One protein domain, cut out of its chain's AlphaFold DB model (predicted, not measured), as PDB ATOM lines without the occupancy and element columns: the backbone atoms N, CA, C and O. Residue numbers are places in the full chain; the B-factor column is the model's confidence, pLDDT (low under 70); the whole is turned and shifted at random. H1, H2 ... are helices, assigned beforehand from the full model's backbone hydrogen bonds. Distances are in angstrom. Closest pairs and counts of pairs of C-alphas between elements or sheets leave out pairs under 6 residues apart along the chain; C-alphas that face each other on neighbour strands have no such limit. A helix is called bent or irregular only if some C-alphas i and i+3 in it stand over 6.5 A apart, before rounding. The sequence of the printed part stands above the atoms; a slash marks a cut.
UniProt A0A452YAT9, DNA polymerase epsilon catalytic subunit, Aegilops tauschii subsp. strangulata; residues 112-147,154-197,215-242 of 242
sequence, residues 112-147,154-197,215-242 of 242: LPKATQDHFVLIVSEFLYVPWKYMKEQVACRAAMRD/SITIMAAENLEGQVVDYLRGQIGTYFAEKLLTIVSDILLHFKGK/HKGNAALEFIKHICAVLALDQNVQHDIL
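Overview. This is residues 112 to 147, 154 to 197 and 215 to 242 of the 242 residues of the protein "DNA polymerase epsilon catalytic subunit" of Aegilops tauschii subsp. strangulata (UniProt A0A452YAT9). A long rod is built on two long helices, bent H2 and H1, which run opposite ways side by side. H3 packs on H1 and H2b toward one end of the rod, small H4 packs on H2a and H3, and residues 140 to 147 stick out. The printed part has 108 residues with four named helices, H1 to H4 in order, and no named strand: all helix. It is loose, with a radius of gyration of the C-alphas of 17.5 A, and spans 63 by 23 by 19 A.

Along the chain. H2, residues 157 to 197, was assigned as one helix by its hydrogen bonds but is bent, with C-alphas 176 and 179 6.6 A apart. Arm H2a, residues 157 to 176, is 29.2 A long and begins at (-55.132, -28.306, -4.370); arm H2b, residues 179 to 197, is 27.3 A long and ends at (-9.204, -56.030, -20.921). H1, residues 114 to 144, is 45.5 A long and irregular: C-alphas 115 and 118 are 7.0 A apart. H3 is residues 219 to 231, 18.5 A, and H4 residues 238 to 241.

Arrangement. H1, H2b and H3 form an up-and-down bundle, each running against the one before it. H2b touches H3, closest C-alphas Val 187 and Ala 220 at 5.3 A, a shallow tilt of 25 degrees. H1 touches H3, closest Phe 120 and Ile 227 at 6.7 A; H1 and H2b only just touch, with 3 pairs within 8 A, closest Thr 116 and Ile 190 at 7.6 A. H1 residues 130 to 138 touch H2a, closest Pro 131 and Leu 171 at 5.9 A, opposite ways at 37 degrees, only just steep. H4 touches H2a, closest Arg 172 and Asp 240 at 6.8 A, and is apart from H1. Every O i to N i+4 pair is within hydrogen-bond range in H2a and H3, against 23 of 27 in H1 and 14 of 15 in H2b; H4 is too short for such a pair.

Size, cuts and confidence. The C-alphas farthest apart, of Asp 147 and Lys 197, are 63.0 A apart. Residues 148 to 153 and 198 to 214 are not printed, with gaps of 14.7 A and 13.0 A between C-alphas; the link H3 to H4 is short. Mean pLDDT of the printed part is 89.2, under 70 at residues 146 to 147, 154 to 155, 195 to 197 and 215 to 217.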
ATOM      1  N   LEU A 112     -16.594 -44.035 -10.154       92.50
ATOM      2  CA  LEU A 112     -16.851 -44.998 -11.219       92.50
ATOM      3  C   LEU A 112     -15.720 -44.979 -12.262       92.50
ATOM      4  O   LEU A 112     -15.094 -43.937 -12.471       92.50
ATOM      5  N   PRO A 113     -15.486 -46.083 -12.992       91.50
ATOM      6  CA  PRO A 113     -14.564 -46.078 -14.123       91.50
ATOM      7  C   PRO A 113     -14.920 -44.995 -15.144       91.50
ATOM      8  O   PRO A 113     -16.086 -44.824 -15.490       91.50
ATOM      9  N   LYS A 114     -13.917 -44.312 -15.710       90.38
ATOM     10  CA  LYS A 114     -14.130 -43.196 -16.656       90.38
ATOM     11  C   LYS A 114     -15.086 -43.527 -17.809       90.38
ATOM     12  O   LYS A 114     -15.924 -42.708 -18.150       90.38
ATOM     13  N   ALA A 115     -15.030 -44.751 -18.339       88.62
ATOM     14  CA  ALA A 115     -15.914 -45.211 -19.415       88.62
ATOM     15  C   ALA A 115     -17.410 -45.288 -19.028       88.62
ATOM     16  O   ALA A 115     -18.270 -45.364 -19.904       88.62
ATOM     17  N   THR A 116     -17.741 -45.293 -17.734       92.38
ATOM     18  CA  THR A 116     -19.119 -45.415 -17.232       92.38
ATOM     19  C   THR A 116     -19.659 -44.112 -16.640       92.38
ATOM     20  O   THR A 116     -20.844 -44.052 -16.326       92.38
ATOM     21  N   GLN A 117     -18.826 -43.077 -16.479       95.12
ATOM     22  CA  GLN A 117     -19.234 -41.796 -15.881       95.12
ATOM     23  C   GLN A 117     -20.266 -41.068 -16.758       95.12
ATOM     24  O   GLN A 117     -21.293 -40.633 -16.246       95.12
ATOM     25  N   ASP A 118     -20.063 -41.035 -18.077       96.00
ATOM     26  CA  ASP A 118     -21.006 -40.392 -19.009       96.00
ATOM     27  C   ASP A 118     -22.367 -41.098 -19.025       96.00
ATOM     28  O   ASP A 118     -23.414 -40.454 -19.018       96.00
ATOM     29  N   HIS A 119     -22.359 -42.433 -18.966       96.56
ATOM     30  CA  HIS A 119     -23.576 -43.231 -18.834       96.56
ATOM     31  C   HIS A 119     -24.318 -42.909 -17.535       96.56
ATOM     32  O   HIS A 119     -25.545 -42.842 -17.532       96.56
ATOM     33  N   PHE A 120     -23.582 -42.693 -16.441       97.62
ATOM     34  CA  PHE A 120     -24.177 -42.332 -15.162       97.62
ATOM     35  C   PHE A 120     -24.879 -40.977 -15.254       97.62
ATOM     36  O   PHE A 120     -26.056 -40.870 -14.913       97.62
ATOM     37  N   VAL A 121     -24.179 -39.965 -15.777       97.12
ATOM     38  CA  VAL A 121     -24.733 -38.617 -15.945       97.12
ATOM     39  C   VAL A 121     -25.962 -38.650 -16.849       97.12
ATOM     40  O   VAL A 121     -26.989 -38.096 -16.476       97.12
ATOM     41  N   LEU A 122     -25.895 -39.356 -17.982       96.88
ATOM     42  CA  LEU A 122     -27.006 -39.468 -18.925       96.88
ATOM     43  C   LEU A 122     -28.270 -40.035 -18.270       96.88
ATOM     44  O   LEU A 122     -29.335 -39.434 -18.384       96.88
ATOM     45  N   ILE A 123     -28.157 -41.168 -17.569       98.00
ATOM     46  CA  ILE A 123     -29.314 -41.816 -16.937       98.00
ATOM     47  C   ILE A 123     -29.935 -40.916 -15.868       98.00
ATOM     48  O   ILE A 123     -31.154 -40.777 -15.816       98.00
ATOM     49  N   VAL A 124     -29.113 -40.288 -15.025       98.00
ATOM     50  CA  VAL A 124     -29.615 -39.410 -13.959       98.00
ATOM     51  C   VAL A 124     -30.265 -38.150 -14.540       98.00
ATOM     52  O   VAL A 124     -31.328 -37.735 -14.076       98.00
ATOM     53  N   SER A 125     -29.676 -37.559 -15.582       97.12
ATOM     54  CA  SER A 125     -30.258 -36.414 -16.288       97.12
ATOM     55  C   SER A 125     -31.594 -36.760 -16.946       97.12
ATOM     56  O   SER A 125     -32.535 -35.976 -16.862       97.12
ATOM     57  N   GLU A 126     -31.721 -37.940 -17.552       96.88
ATOM     58  CA  GLU A 126     -32.994 -38.401 -18.113       96.88
ATOM     59  C   GLU A 126     -34.040 -38.670 -17.039       96.88
ATOM     60  O   GLU A 126     -35.201 -38.314 -17.220       96.88
ATOM     61  N   PHE A 127     -33.642 -39.246 -15.906       97.75
ATOM     62  CA  PHE A 127     -34.550 -39.476 -14.789       97.75
ATOM     63  C   PHE A 127     -35.105 -38.167 -14.209       97.75
ATOM     64  O   PHE A 127     -36.255 -38.125 -13.786       97.75
ATOM     65  N   LEU A 128     -34.335 -37.075 -14.254       96.50
ATOM     66  CA  LEU A 128     -34.833 -35.732 -13.944       96.50
ATOM     67  C   LEU A 128     -35.769 -35.195 -15.036       96.50
ATOM     68  O   LEU A 128     -36.815 -34.617 -14.734       96.50
ATOM     69  N   TYR A 129     -35.376 -35.354 -16.302       96.25
ATOM     70  CA  TYR A 129     -36.028 -34.729 -17.455       96.25
ATOM     71  C   TYR A 129     -37.366 -35.367 -17.829       96.25
ATOM     72  O   TYR A 129     -38.338 -34.651 -18.048       96.25
ATOM     73  N   VAL A 130     -37.440 -36.697 -17.891       96.19
ATOM     74  CA  VAL A 130     -38.619 -37.450 -18.351       96.19
ATOM     75  C   VAL A 130     -39.899 -37.106 -17.568       96.19
ATOM     76  O   VAL A 130     -40.876 -36.694 -18.204       96.19
ATOM     77  N   PRO A 131     -39.943 -37.203 -16.222       95.75
ATOM     78  CA  PRO A 131     -41.148 -36.859 -15.465       95.75
ATOM     79  C   PRO A 131     -41.468 -35.360 -15.531       95.75
ATOM     80  O   PRO A 131     -42.636 -34.979 -15.616       95.75
ATOM     81  N   TRP A 132     -40.446 -34.498 -15.550       94.38
ATOM     82  CA  TRP A 132     -40.634 -33.054 -15.680       94.38
ATOM     83  C   TRP A 132     -41.248 -32.666 -17.033       94.38
ATOM     84  O   TRP A 132     -42.195 -31.877 -17.073       94.38
ATOM     85  N   LYS A 133     -40.759 -33.247 -18.136       94.69
ATOM     86  CA  LYS A 133     -41.287 -33.016 -19.487       94.69
ATOM     87  C   LYS A 133     -42.751 -33.433 -19.562       94.69
ATOM     88  O   LYS A 133     -43.594 -32.640 -19.978       94.69
ATOM     89  N   TYR A 134     -43.057 -34.637 -19.079       95.31
ATOM     90  CA  TYR A 134     -44.425 -35.146 -19.019       95.31
ATOM     91  C   TYR A 134     -45.345 -34.222 -18.210       95.31
ATOM     92  O   TYR A 134     -46.443 -33.884 -18.653       95.31
ATOM     93  N   MET A 135     -44.887 -33.740 -17.049       92.81
ATOM     94  CA  MET A 135     -45.635 -32.771 -16.249       92.81
ATOM     95  C   MET A 135     -45.904 -31.473 -17.026       92.81
ATOM     96  O   MET A 135     -47.040 -30.996 -17.036       92.81
ATOM     97  N   LYS A 136     -44.890 -30.911 -17.700       90.62
ATOM     98  CA  LYS A 136     -45.019 -29.685 -18.508       90.62
ATOM     99  C   LYS A 136     -46.061 -29.858 -19.619       90.62
ATOM    100  O   LYS A 136     -46.926 -28.999 -19.789       90.62
ATOM    101  N   GLU A 137     -46.023 -30.985 -20.324       91.94
ATOM    102  CA  GLU A 137     -46.991 -31.330 -21.371       91.94
ATOM    103  C   GLU A 137     -48.412 -31.478 -20.807       91.94
ATOM    104  O   GLU A 137     -49.361 -30.935 -21.372       91.94
ATOM    105  N   GLN A 138     -48.576 -32.129 -19.652       90.38
ATOM    106  CA  GLN A 138     -49.882 -32.281 -19.002       90.38
ATOM    107  C   GLN A 138     -50.476 -30.945 -18.546       90.38
ATOM    108  O   GLN A 138     -51.682 -30.714 -18.690       90.38
ATOM    109  N   VAL A 139     -49.649 -30.039 -18.023       87.88
ATOM    110  CA  VAL A 139     -50.074 -28.678 -17.669       87.88
ATOM    111  C   VAL A 139     -50.514 -27.909 -18.917       87.88
ATOM    112  O   VAL A 139     -51.584 -27.297 -18.900       87.88
ATOM    113  N   ALA A 140     -49.753 -27.991 -20.012       87.19
ATOM    114  CA  ALA A 140     -50.088 -27.336 -21.277       87.19
ATOM    115  C   ALA A 140     -51.392 -27.880 -21.891       87.19
ATOM    116  O   ALA A 140     -52.271 -27.101 -22.265       87.19
ATOM    117  N   CYS A 141     -51.577 -29.203 -21.916       86.44
ATOM    118  CA  CYS A 141     -52.813 -29.842 -22.374       86.44
ATOM    119  C   CYS A 141     -54.031 -29.383 -21.561       86.44
ATOM    120  O   CYS A 141     -55.073 -29.056 -22.128       86.44
ATOM    121  N   ARG A 142     -53.909 -29.306 -20.228       83.31
ATOM    122  CA  ARG A 142     -54.989 -28.810 -19.356       83.31
ATOM    123  C   ARG A 142     -55.294 -27.332 -19.593       83.31
ATOM    124  O   ARG A 142     -56.459 -26.951 -19.517       83.31
ATOM    125  N   ALA A 143     -54.278 -26.514 -19.870       81.31
ATOM    126  CA  ALA A 143     -54.463 -25.104 -20.201       81.31
ATOM    127  C   ALA A 143     -55.210 -24.928 -21.533       81.31
ATOM    128  O   ALA A 143     -56.138 -24.130 -21.597       81.31
ATOM    129  N   ALA A 144     -54.883 -25.726 -22.554       82.69
ATOM    130  CA  ALA A 144     -55.543 -25.678 -23.862       82.69
ATOM    131  C   ALA A 144     -57.014 -26.144 -23.836       82.69
ATOM    132  O   ALA A 144     -57.809 -25.721 -24.669       82.69
ATOM    133  N   MET A 145     -57.383 -27.013 -22.890       77.69
ATOM    134  CA  MET A 145     -58.756 -27.521 -22.734       77.69
ATOM    135  C   MET A 145     -59.670 -26.587 -21.920       77.69
ATOM    136  O   MET A 145     -60.876 -26.831 -21.845       77.69
ATOM    137  N   ARG A 146     -59.128 -25.550 -21.265       68.38
ATOM    138  CA  ARG A 146     -59.929 -24.573 -20.514       68.38
ATOM    139  C   ARG A 146     -60.513 -23.539 -21.481       68.38
ATOM    140  O   ARG A 146     -59.792 -22.701 -22.002       68.38
ATOM    141  N   ASP A 147     -61.825 -23.618 -21.682       52.06
ATOM    142  CA  ASP A 147     -62.634 -22.638 -22.413       52.06
ATOM    143  C   ASP A 147     -62.589 -21.255 -21.717       52.06
ATOM    144  O   ASP A 147     -62.543 -21.181 -20.483       52.06
ATOM    145  N   SER A 154     -55.868 -20.200 -10.822       58.19
ATOM    146  CA  SER A 154     -55.284 -21.092  -9.813       58.19
ATOM    147  C   SER A 154     -55.646 -22.568 -10.046       58.19
ATOM    148  O   SER A 154     -56.821 -22.930 -10.149       58.19
ATOM    149  N   ILE A 155     -54.636 -23.444 -10.083       63.75
ATOM    150  CA  ILE A 155     -54.816 -24.896  -9.940       63.75
ATOM    151  C   ILE A 155     -55.338 -25.147  -8.515       63.75
ATOM    152  O   ILE A 155     -54.746 -24.678  -7.543       63.75
ATOM    153  N   THR A 156     -56.473 -25.836  -8.375       76.88
ATOM    154  CA  THR A 156     -56.981 -26.230  -7.051       76.88
ATOM    155  C   THR A 156     -56.043 -27.262  -6.423       76.88
ATOM    156  O   THR A 156     -55.400 -28.018  -7.146       76.88
ATOM    157  N   ILE A 157     -55.992 -27.342  -5.089       75.56
ATOM    158  CA  ILE A 157     -55.132 -28.306  -4.370       75.56
ATOM    159  C   ILE A 157     -55.329 -29.731  -4.915       75.56
ATOM    160  O   ILE A 157     -54.371 -30.365  -5.341       75.56
ATOM    161  N   MET A 158     -56.582 -30.169  -5.056       80.31
ATOM    162  CA  MET A 158     -56.917 -31.479  -5.631       80.31
ATOM    163  C   MET A 158     -56.406 -31.680  -7.067       80.31
ATOM    164  O   MET A 158     -56.055 -32.789  -7.459       80.31
ATOM    165  N   ALA A 159     -56.408 -30.631  -7.894       81.38
ATOM    166  CA  ALA A 159     -55.935 -30.730  -9.272       81.38
ATOM    167  C   ALA A 159     -54.403 -30.819  -9.354       81.38
ATOM    168  O   ALA A 159     -53.898 -31.445 -10.292       81.38
ATOM    169  N   ALA A 160     -53.695 -30.220  -8.389       81.44
ATOM    170  CA  ALA A 160     -52.250 -30.351  -8.227       81.44
ATOM    171  C   ALA A 160     -51.878 -31.756  -7.728       81.44
ATOM    172  O   ALA A 160     -51.080 -32.418  -8.378       81.44
ATOM    173  N   GLU A 161     -52.542 -32.261  -6.683       85.62
ATOM    174  CA  GLU A 161     -52.334 -33.628  -6.166       85.62
ATOM    175  C   GLU A 161     -52.597 -34.697  -7.241       85.62
ATOM    176  O   GLU A 161     -51.833 -35.643  -7.406       85.62
ATOM    177  N   ASN A 162     -53.656 -34.530  -8.042       89.19
ATOM    178  CA  ASN A 162     -53.948 -35.442  -9.151       89.19
ATOM    179  C   ASN A 162     -52.906 -35.344 -10.283       89.19
ATOM    180  O   ASN A 162     -52.617 -36.332 -10.950       89.19
ATOM    181  N   LEU A 163     -52.343 -34.156 -10.538       90.12
ATOM    182  CA  LEU A 163     -51.242 -34.022 -11.497       90.12
ATOM    183  C   LEU A 163     -49.995 -34.755 -10.998       90.12
ATOM    184  O   LEU A 163     -49.407 -35.512 -11.759       90.12
ATOM    185  N   GLU A 164     -49.630 -34.558  -9.734       90.31
ATOM    186  CA  GLU A 164     -48.485 -35.216  -9.107       90.31
ATOM    187  C   GLU A 164     -48.626 -36.742  -9.150       90.31
ATOM    188  O   GLU A 164     -47.724 -37.423  -9.629       90.31
ATOM    189  N   GLY A 165     -49.800 -37.275  -8.787       93.69
ATOM    190  CA  GLY A 165     -50.086 -38.708  -8.893       93.69
ATOM    191  C   GLY A 165     -49.916 -39.256 -10.317       93.69
ATOM    192  O   GLY A 165     -49.273 -40.284 -10.505       93.69
ATOM    193  N   GLN A 166     -50.404 -38.537 -11.336       94.62
ATOM    194  CA  GLN A 166     -50.225 -38.935 -12.743       94.62
ATOM    195  C   GLN A 166     -48.753 -38.950 -13.169       94.62
ATOM    196  O   GLN A 166     -48.342 -39.829 -13.925       94.62
ATOM    197  N   VAL A 167     -47.958 -37.980 -12.707       95.44
ATOM    198  CA  VAL A 167     -46.520 -37.907 -13.006       95.44
ATOM    199  C   VAL A 167     -45.771 -39.062 -12.340       95.44
ATOM    200  O   VAL A 167     -44.933 -39.689 -12.988       95.44
ATOM    201  N   VAL A 168     -46.106 -39.387 -11.088       95.75
ATOM    202  CA  VAL A 168     -45.527 -40.525 -10.355       95.75
ATOM    203  C   VAL A 168     -45.866 -41.853 -11.036       95.75
ATOM    204  O   VAL A 168     -44.969 -42.662 -11.275       95.75
ATOM    205  N   ASP A 169     -47.130 -42.069 -11.409       96.62
ATOM    206  CA  ASP A 169     -47.558 -43.290 -12.103       96.62
ATOM    207  C   ASP A 169     -46.866 -43.441 -13.466       96.62
ATOM    208  O   ASP A 169     -46.421 -44.534 -13.835       96.62
ATOM    209  N   TYR A 170     -46.721 -42.336 -14.206       97.44
ATOM    210  CA  TYR A 170     -45.962 -42.309 -15.453       97.44
ATOM    211  C   TYR A 170     -44.492 -42.687 -15.224       97.44
ATOM    212  O   TYR A 170     -43.977 -43.567 -15.920       97.44
ATOM    213  N   LEU A 171     -43.831 -42.081 -14.231       97.25
ATOM    214  CA  LEU A 171     -42.432 -42.362 -13.909       97.25
ATOM    215  C   LEU A 171     -42.227 -43.825 -13.500       97.25
ATOM    216  O   LEU A 171     -41.309 -44.465 -14.011       97.25
ATOM    217  N   ARG A 172     -43.111 -44.393 -12.667       96.75
ATOM    218  CA  ARG A 172     -43.090 -45.823 -12.317       96.75
ATOM    219  C   ARG A 172     -43.138 -46.708 -13.564       96.75
ATOM    220  O   ARG A 172     -42.350 -47.645 -13.694       96.75
ATOM    221  N   GLY A 173     -44.020 -46.382 -14.510       96.94
ATOM    222  CA  GLY A 173     -44.089 -47.069 -15.799       96.94
ATOM    223  C   GLY A 173     -42.784 -46.974 -16.596       96.94
ATOM    224  O   GLY A 173     -42.329 -47.978 -17.146       96.94
ATOM    225  N   GLN A 174     -42.146 -45.798 -16.626       97.69
ATOM    226  CA  GLN A 174     -40.855 -45.597 -17.296       97.69
ATOM    227  C   GLN A 174     -39.708 -46.357 -16.616       97.69
ATOM    228  O   GLN A 174     -38.832 -46.873 -17.310       97.69
ATOM    229  N   ILE A 175     -39.712 -46.475 -15.285       96.94
ATOM    230  CA  ILE A 175     -38.694 -47.229 -14.537       96.94
ATOM    231  C   ILE A 175     -38.702 -48.699 -14.956       96.94
ATOM    232  O   ILE A 175     -37.660 -49.233 -15.331       96.94
ATOM    233  N   GLY A 176     -39.880 -49.328 -14.962       93.94
ATOM    234  CA  GLY A 176     -40.029 -50.743 -15.311       93.94
ATOM    235  C   GLY A 176     -39.849 -51.071 -16.797       93.94
ATOM    236  O   GLY A 176     -39.755 -52.245 -17.146       93.94
ATOM    237  N   THR A 177     -39.812 -50.063 -17.673       95.94
ATOM    238  CA  THR A 177     -39.693 -50.242 -19.128       95.94
ATOM    239  C   THR A 177     -38.429 -49.569 -19.657       95.94
ATOM    240  O   THR A 177     -37.382 -50.207 -19.747       95.94
ATOM    241  N   TYR A 178     -38.500 -48.271 -19.942       97.00
ATOM    242  CA  TYR A 178     -37.433 -47.480 -20.547       97.00
ATOM    243  C   TYR A 178     -36.107 -47.560 -19.775       97.00
ATOM    244  O   TYR A 178     -35.073 -47.904 -20.353       97.00
ATOM    245  N   PHE A 179     -36.119 -47.275 -18.468       97.25
ATOM    246  CA  PHE A 179     -34.886 -47.274 -17.676       97.25
ATOM    247  C   PHE A 179     -34.357 -48.689 -17.442       97.25
ATOM    248  O   PHE A 179     -33.149 -48.896 -17.543       97.25
ATOM    249  N   ALA A 180     -35.230 -49.667 -17.181       96.25
ATOM    250  CA  ALA A 180     -34.829 -51.062 -17.012       96.25
ATOM    251  C   ALA A 180     -34.117 -51.610 -18.260       96.25
ATOM    252  O   ALA A 180     -33.009 -52.138 -18.151       96.25
ATOM    253  N   GLU A 181     -34.705 -51.438 -19.448       96.81
ATOM    254  CA  GLU A 181     -34.103 -51.875 -20.713       96.81
ATOM    255  C   GLU A 181     -32.759 -51.181 -20.956       96.81
ATOM    256  O   GLU A 181     -31.748 -51.842 -21.208       96.81
ATOM    257  N   LYS A 182     -32.716 -49.855 -20.793       96.69
ATOM    258  CA  LYS A 182     -31.505 -49.064 -21.014       96.69
ATOM    259  C   LYS A 182     -30.375 -49.439 -20.056       96.69
ATOM    260  O   LYS A 182     -29.227 -49.584 -20.481       96.69
ATOM    261  N   LEU A 183     -30.681 -49.634 -18.773       96.38
ATOM    262  CA  LEU A 183     -29.699 -50.050 -17.773       96.38
ATOM    263  C   LEU A 183     -29.169 -51.455 -18.050       96.38
ATOM    264  O   LEU A 183     -27.965 -51.667 -17.934       96.38
ATOM    265  N   LEU A 184     -30.021 -52.397 -18.467       95.50
ATOM    266  CA  LEU A 184     -29.586 -53.742 -18.847       95.50
ATOM    267  C   LEU A 184     -28.633 -53.719 -20.046       95.50
ATOM    268  O   LEU A 184     -27.624 -54.432 -20.026       95.50
ATOM    269  N   THR A 185     -28.909 -52.889 -21.057       96.12
ATOM    270  CA  THR A 185     -28.008 -52.687 -22.201       96.12
ATOM    271  C   THR A 185     -26.656 -52.147 -21.740       96.12
ATOM    272  O   THR A 185     -25.634 -52.786 -21.979       96.12
ATOM    273  N   ILE A 186     -26.642 -51.042 -20.986       94.75
ATOM    274  CA  ILE A 186     -25.399 -50.409 -20.513       94.75
ATOM    275  C   ILE A 186     -24.593 -51.363 -19.622       94.75
ATOM    276  O   ILE A 186     -23.387 -51.519 -19.800       94.75
ATOM    277  N   VAL A 187     -25.242 -52.044 -18.674       94.19
ATOM    278  CA  VAL A 187     -24.590 -53.023 -17.790       94.19
ATOM    279  C   VAL A 187     -23.979 -54.167 -18.601       94.19
ATOM    280  O   VAL A 187     -22.846 -54.570 -18.325       94.19
ATOM    281  N   SER A 188     -24.683 -54.666 -19.619       92.12
ATOM    282  CA  SER A 188     -24.169 -55.713 -20.511       92.12
ATOM    283  C   SER A 188     -22.939 -55.241 -21.289       92.12
ATOM    284  O   SER A 188     -21.938 -55.960 -21.343       92.12
ATOM    285  N   ASP A 189     -22.966 -54.014 -21.807       91.06
ATOM    286  CA  ASP A 189     -21.843 -53.415 -22.530       91.06
ATOM    287  C   ASP A 189     -20.624 -53.215 -21.620       91.06
ATOM    288  O   ASP A 189     -19.500 -53.559 -21.999       91.06
ATOM    289  N   ILE A 190     -20.829 -52.762 -20.377       90.44
ATOM    290  CA  ILE A 190     -19.760 -52.650 -19.372       90.44
ATOM    291  C   ILE A 190     -19.154 -54.031 -19.087       90.44
ATOM    292  O   ILE A 190     -17.930 -54.188 -19.084       90.44
ATOM    293  N   LEU A 191     -19.983 -55.061 -18.888       89.06
ATOM    294  CA  LEU A 191     -19.492 -56.423 -18.655       89.06
ATOM    295  C   LEU A 191     -18.648 -56.936 -19.832       89.06
ATOM    296  O   LEU A 191     -17.622 -57.584 -19.607       89.06
ATOM    297  N   LEU A 192     -19.034 -56.635 -21.074       86.50
ATOM    298  CA  LEU A 192     -18.283 -57.022 -22.271       86.50
ATOM    299  C   LEU A 192     -16.955 -56.260 -22.397       86.50
ATOM    300  O   LEU A 192     -15.906 -56.888 -22.579       86.50
ATOM    301  N   HIS A 193     -16.973 -54.934 -22.235       82.56
ATOM    302  CA  HIS A 193     -15.786 -54.081 -22.353       82.56
ATOM    303  C   HIS A 193     -14.703 -54.423 -21.322       82.56
ATOM    304  O   HIS A 193     -13.514 -54.469 -21.652       82.56
ATOM    305  N   PHE A 194     -15.090 -54.716 -20.079       75.69
ATOM    306  CA  PHE A 194     -14.132 -55.008 -19.010       75.69
ATOM    307  C   PHE A 194     -13.669 -56.474 -18.988       75.69
ATOM    308  O   PHE A 194     -12.540 -56.751 -18.577       75.69
ATOM    309  N   LYS A 195     -14.458 -57.421 -19.519       69.75
ATOM    310  CA  LYS A 195     -14.038 -58.829 -19.686       69.75
ATOM    311  C   LYS A 195     -12.942 -59.002 -20.746       69.75
ATOM    312  O   LYS A 195     -12.134 -59.925 -20.636       69.75
ATOM    313  N   GLY A 196     -12.889 -58.120 -21.750       58.16
ATOM    314  CA  GLY A 196     -11.854 -58.124 -22.792       58.16
ATOM    315  C   GLY A 196     -10.481 -57.630 -22.319       58.16
ATOM    316  O   GLY A 196      -9.456 -58.136 -22.769       58.16
ATOM    317  N   LYS A 197     -10.445 -56.691 -21.365       56.09
ATOM    318  CA  LYS A 197      -9.204 -56.030 -20.921       56.09
ATOM    319  C   LYS A 197      -8.338 -56.898 -19.994       56.09
ATOM    320  O   LYS A 197      -7.121 -56.775 -20.004       56.09
ATOM    321  N   HIS A 215     -10.258 -50.193  -9.317       53.47
ATOM    322  CA  HIS A 215     -11.602 -50.750  -9.238       53.47
ATOM    323  C   HIS A 215     -11.490 -52.275  -9.159       53.47
ATOM    324  O   HIS A 215     -11.598 -52.994 -10.147       53.47
ATOM    325  N   LYS A 216     -11.212 -52.781  -7.955       49.31
ATOM    326  CA  LYS A 216     -11.141 -54.210  -7.631       49.31
ATOM    327  C   LYS A 216     -12.524 -54.873  -7.661       49.31
ATOM    328  O   LYS A 216     -12.603 -56.096  -7.588       49.31
ATOM    329  N   GLY A 217     -13.597 -54.082  -7.746       58.75
ATOM    330  CA  GLY A 217     -14.977 -54.538  -7.904       58.75
ATOM    331  C   GLY A 217     -15.402 -54.665  -9.369       58.75
ATOM    332  O   GLY A 217     -14.806 -54.071 -10.265       58.75
ATOM    333  N   ASN A 218     -16.461 -55.435  -9.620       82.19
ATOM    334  CA  ASN A 218     -17.100 -55.501 -10.933       82.19
ATOM    335  C   ASN A 218     -17.626 -54.101 -11.309       82.19
ATOM    336  O   ASN A 218     -18.578 -53.626 -10.694       82.19
ATOM    337  N   ALA A 219     -17.018 -53.458 -12.312       89.12
ATOM    338  CA  ALA A 219     -17.380 -52.121 -12.795       89.12
ATOM    339  C   ALA A 219     -18.888 -51.958 -13.048       89.12
ATOM    340  O   ALA A 219     -19.466 -50.931 -12.705       89.12
ATOM    341  N   ALA A 220     -19.532 -52.994 -13.589       91.94
ATOM    342  CA  ALA A 220     -20.962 -52.975 -13.869       91.94
ATOM    343  C   ALA A 220     -21.810 -52.999 -12.585       91.94
ATOM    344  O   ALA A 220     -22.859 -52.362 -12.519       91.94
ATOM    345  N   LEU A 221     -21.335 -53.695 -11.546       91.44
ATOM    346  CA  LEU A 221     -21.998 -53.736 -10.243       91.44
ATOM    347  C   LEU A 221     -21.876 -52.395  -9.510       91.44
ATOM    348  O   LEU A 221     -22.838 -51.935  -8.906       91.44
ATOM    349  N   GLU A 222     -20.702 -51.769  -9.544       92.75
ATOM    350  CA  GLU A 222     -20.530 -50.448  -8.936       92.75
ATOM    351  C   GLU A 222     -21.367 -49.398  -9.674       92.75
ATOM    352  O   GLU A 222     -22.078 -48.637  -9.024       92.75
ATOM    353  N   PHE A 223     -21.395 -49.439 -11.010       95.31
ATOM    354  CA  PHE A 223     -22.265 -48.588 -11.820       95.31
ATOM    355  C   PHE A 223     -23.741 -48.697 -11.408       95.31
ATOM    356  O   PHE A 223     -24.353 -47.685 -11.066       95.31
ATOM    357  N   ILE A 224     -24.304 -49.914 -11.371       95.50
ATOM    358  CA  ILE A 224     -25.729 -50.083 -11.055       95.50
ATOM    359  C   ILE A 224     -26.051 -49.683  -9.610       95.50
ATOM    360  O   ILE A 224     -27.074 -49.051  -9.374       95.50
ATOM    361  N   LYS A 225     -25.155 -49.954  -8.648       94.88
ATOM    362  CA  LYS A 225     -25.329 -49.501  -7.257       94.88
ATOM    363  C   LYS A 225     -25.424 -47.980  -7.162       94.88
ATOM    364  O   LYS A 225     -26.287 -47.481  -6.448       94.88
ATOM    365  N   HIS A 226     -24.547 -47.258  -7.864       96.25
ATOM    366  CA  HIS A 226     -24.539 -45.793  -7.837       96.25
ATOM    367  C   HIS A 226     -25.802 -45.226  -8.492       96.25
ATOM    368  O   HIS A 226     -26.411 -44.321  -7.931       96.25
ATOM    369  N   ILE A 227     -26.236 -45.792  -9.626       97.31
ATOM    370  CA  ILE A 227     -27.506 -45.418 -10.260       97.31
ATOM    371  C   ILE A 227     -28.678 -45.645  -9.304       97.31
ATOM    372  O   ILE A 227     -29.395 -44.698  -9.000       97.31
ATOM    373  N   CYS A 228     -28.855 -46.864  -8.783       96.75
ATOM    374  CA  CYS A 228     -29.967 -47.183  -7.887       96.75
ATOM    375  C   CYS A 228     -29.968 -46.293  -6.639       96.75
ATOM    376  O   CYS A 228     -31.029 -45.840  -6.226       96.75
ATOM    377  N   ALA A 229     -28.795 -45.987  -6.070       96.62
ATOM    378  CA  ALA A 229     -28.685 -45.087  -4.924       96.62
ATOM    379  C   ALA A 229     -29.184 -43.664  -5.228       96.62
ATOM    380  O   ALA A 229     -29.770 -43.035  -4.351       96.62
ATOM    381  N   VAL A 230     -28.969 -43.160  -6.449       97.62
ATOM    382  CA  VAL A 230     -29.466 -41.842  -6.873       97.62
ATOM    383  C   VAL A 230     -30.945 -41.879  -7.224       97.62
ATOM    384  O   VAL A 230     -31.685 -41.005  -6.785       97.62
ATOM    385  N   LEU A 231     -31.400 -42.878  -7.983       97.12
ATOM    386  CA  LEU A 231     -32.811 -42.958  -8.367       97.12
ATOM    387  C   LEU A 231     -33.709 -43.157  -7.133       97.12
ATOM    388  O   LEU A 231     -34.786 -42.575  -7.050       97.12
ATOM    389  N   ALA A 232     -33.239 -43.916  -6.137       96.81
ATOM    390  CA  ALA A 232     -33.950 -44.162  -4.880       96.81
ATOM    391  C   ALA A 232     -34.059 -42.927  -3.961       96.81
ATOM    392  O   ALA A 232     -34.690 -43.014  -2.905       96.81
ATOM    393  N   LEU A 233     -33.453 -41.788  -4.325       96.56
ATOM    394  CA  LEU A 233     -33.694 -40.516  -3.636       96.56
ATOM    395  C   LEU A 233     -35.151 -40.062  -3.799       96.56
ATOM    396  O   LEU A 233     -35.682 -39.421  -2.890       96.56
ATOM    397  N   ASP A 234     -35.803 -40.412  -4.913       95.75
ATOM    398  CA  ASP A 234     -37.236 -40.196  -5.087       95.75
ATOM    399  C   ASP A 234     -38.030 -41.278  -4.338       95.75
ATOM    400  O   ASP A 234     -38.127 -42.439  -4.745       95.75
ATOM    401  N   GLN A 235     -38.617 -40.870  -3.214       93.38
ATOM    402  CA  GLN A 235     -39.380 -41.739  -2.320       93.38
ATOM    403  C   GLN A 235     -40.629 -42.335  -2.982       93.38
ATOM    404  O   GLN A 235     -41.091 -43.396  -2.565       93.38
ATOM    405  N   ASN A 236     -41.167 -41.698  -4.027       93.38
ATOM    406  CA  ASN A 236     -42.387 -42.160  -4.692       93.38
ATOM    407  C   ASN A 236     -42.169 -43.430  -5.527       93.38
ATOM    408  O   ASN A 236     -43.114 -44.184  -5.782       93.38
ATOM    409  N   VAL A 237     -40.921 -43.670  -5.932       94.50
ATOM    410  CA  VAL A 237     -40.517 -44.782  -6.802       94.50
ATOM    411  C   VAL A 237     -39.434 -45.666  -6.181       94.50
ATOM    412  O   VAL A 237     -38.946 -46.595  -6.816       94.50
ATOM    413  N   GLN A 238     -39.072 -45.430  -4.917       93.19
ATOM    414  CA  GLN A 238     -38.019 -46.180  -4.231       93.19
ATOM    415  C   GLN A 238     -38.258 -47.702  -4.253       93.19
ATOM    416  O   GLN A 238     -37.317 -48.470  -4.441       93.19
ATOM    417  N   HIS A 239     -39.511 -48.140  -4.091       92.06
ATOM    418  CA  HIS A 239     -39.888 -49.559  -4.134       92.06
ATOM    419  C   HIS A 239     -39.794 -50.188  -5.527       92.06
ATOM    420  O   HIS A 239     -39.706 -51.405  -5.631       92.06
ATOM    421  N   ASP A 240     -39.832 -49.378  -6.584       92.62
ATOM    422  CA  ASP A 240     -39.696 -49.848  -7.961       92.62
ATOM    423  C   ASP A 240     -38.213 -49.999  -8.365       92.62
ATOM    424  O   ASP A 240     -37.904 -50.609  -9.387       92.62
ATOM    425  N   ILE A 241     -37.293 -49.441  -7.565       91.00
ATOM    426  CA  ILE A 241     -35.849 -49.378  -7.838       91.00
ATOM    427  C   ILE A 241     -35.045 -50.398  -7.011       91.00
ATOM    428  O   ILE A 241     -34.029 -50.896  -7.503       91.00
ATOM    429  N   LEU A 242     -35.450 -50.656  -5.759       82.62
ATOM    430  CA  LEU A 242     -34.758 -51.527  -4.790       82.62
ATOM    431  C   LEU A 242     -35.341 -52.943  -4.747       82.62
ATOM    432  O   LEU A 242     -34.527 -53.894  -4.703       82.62
TER     433      LEU A 242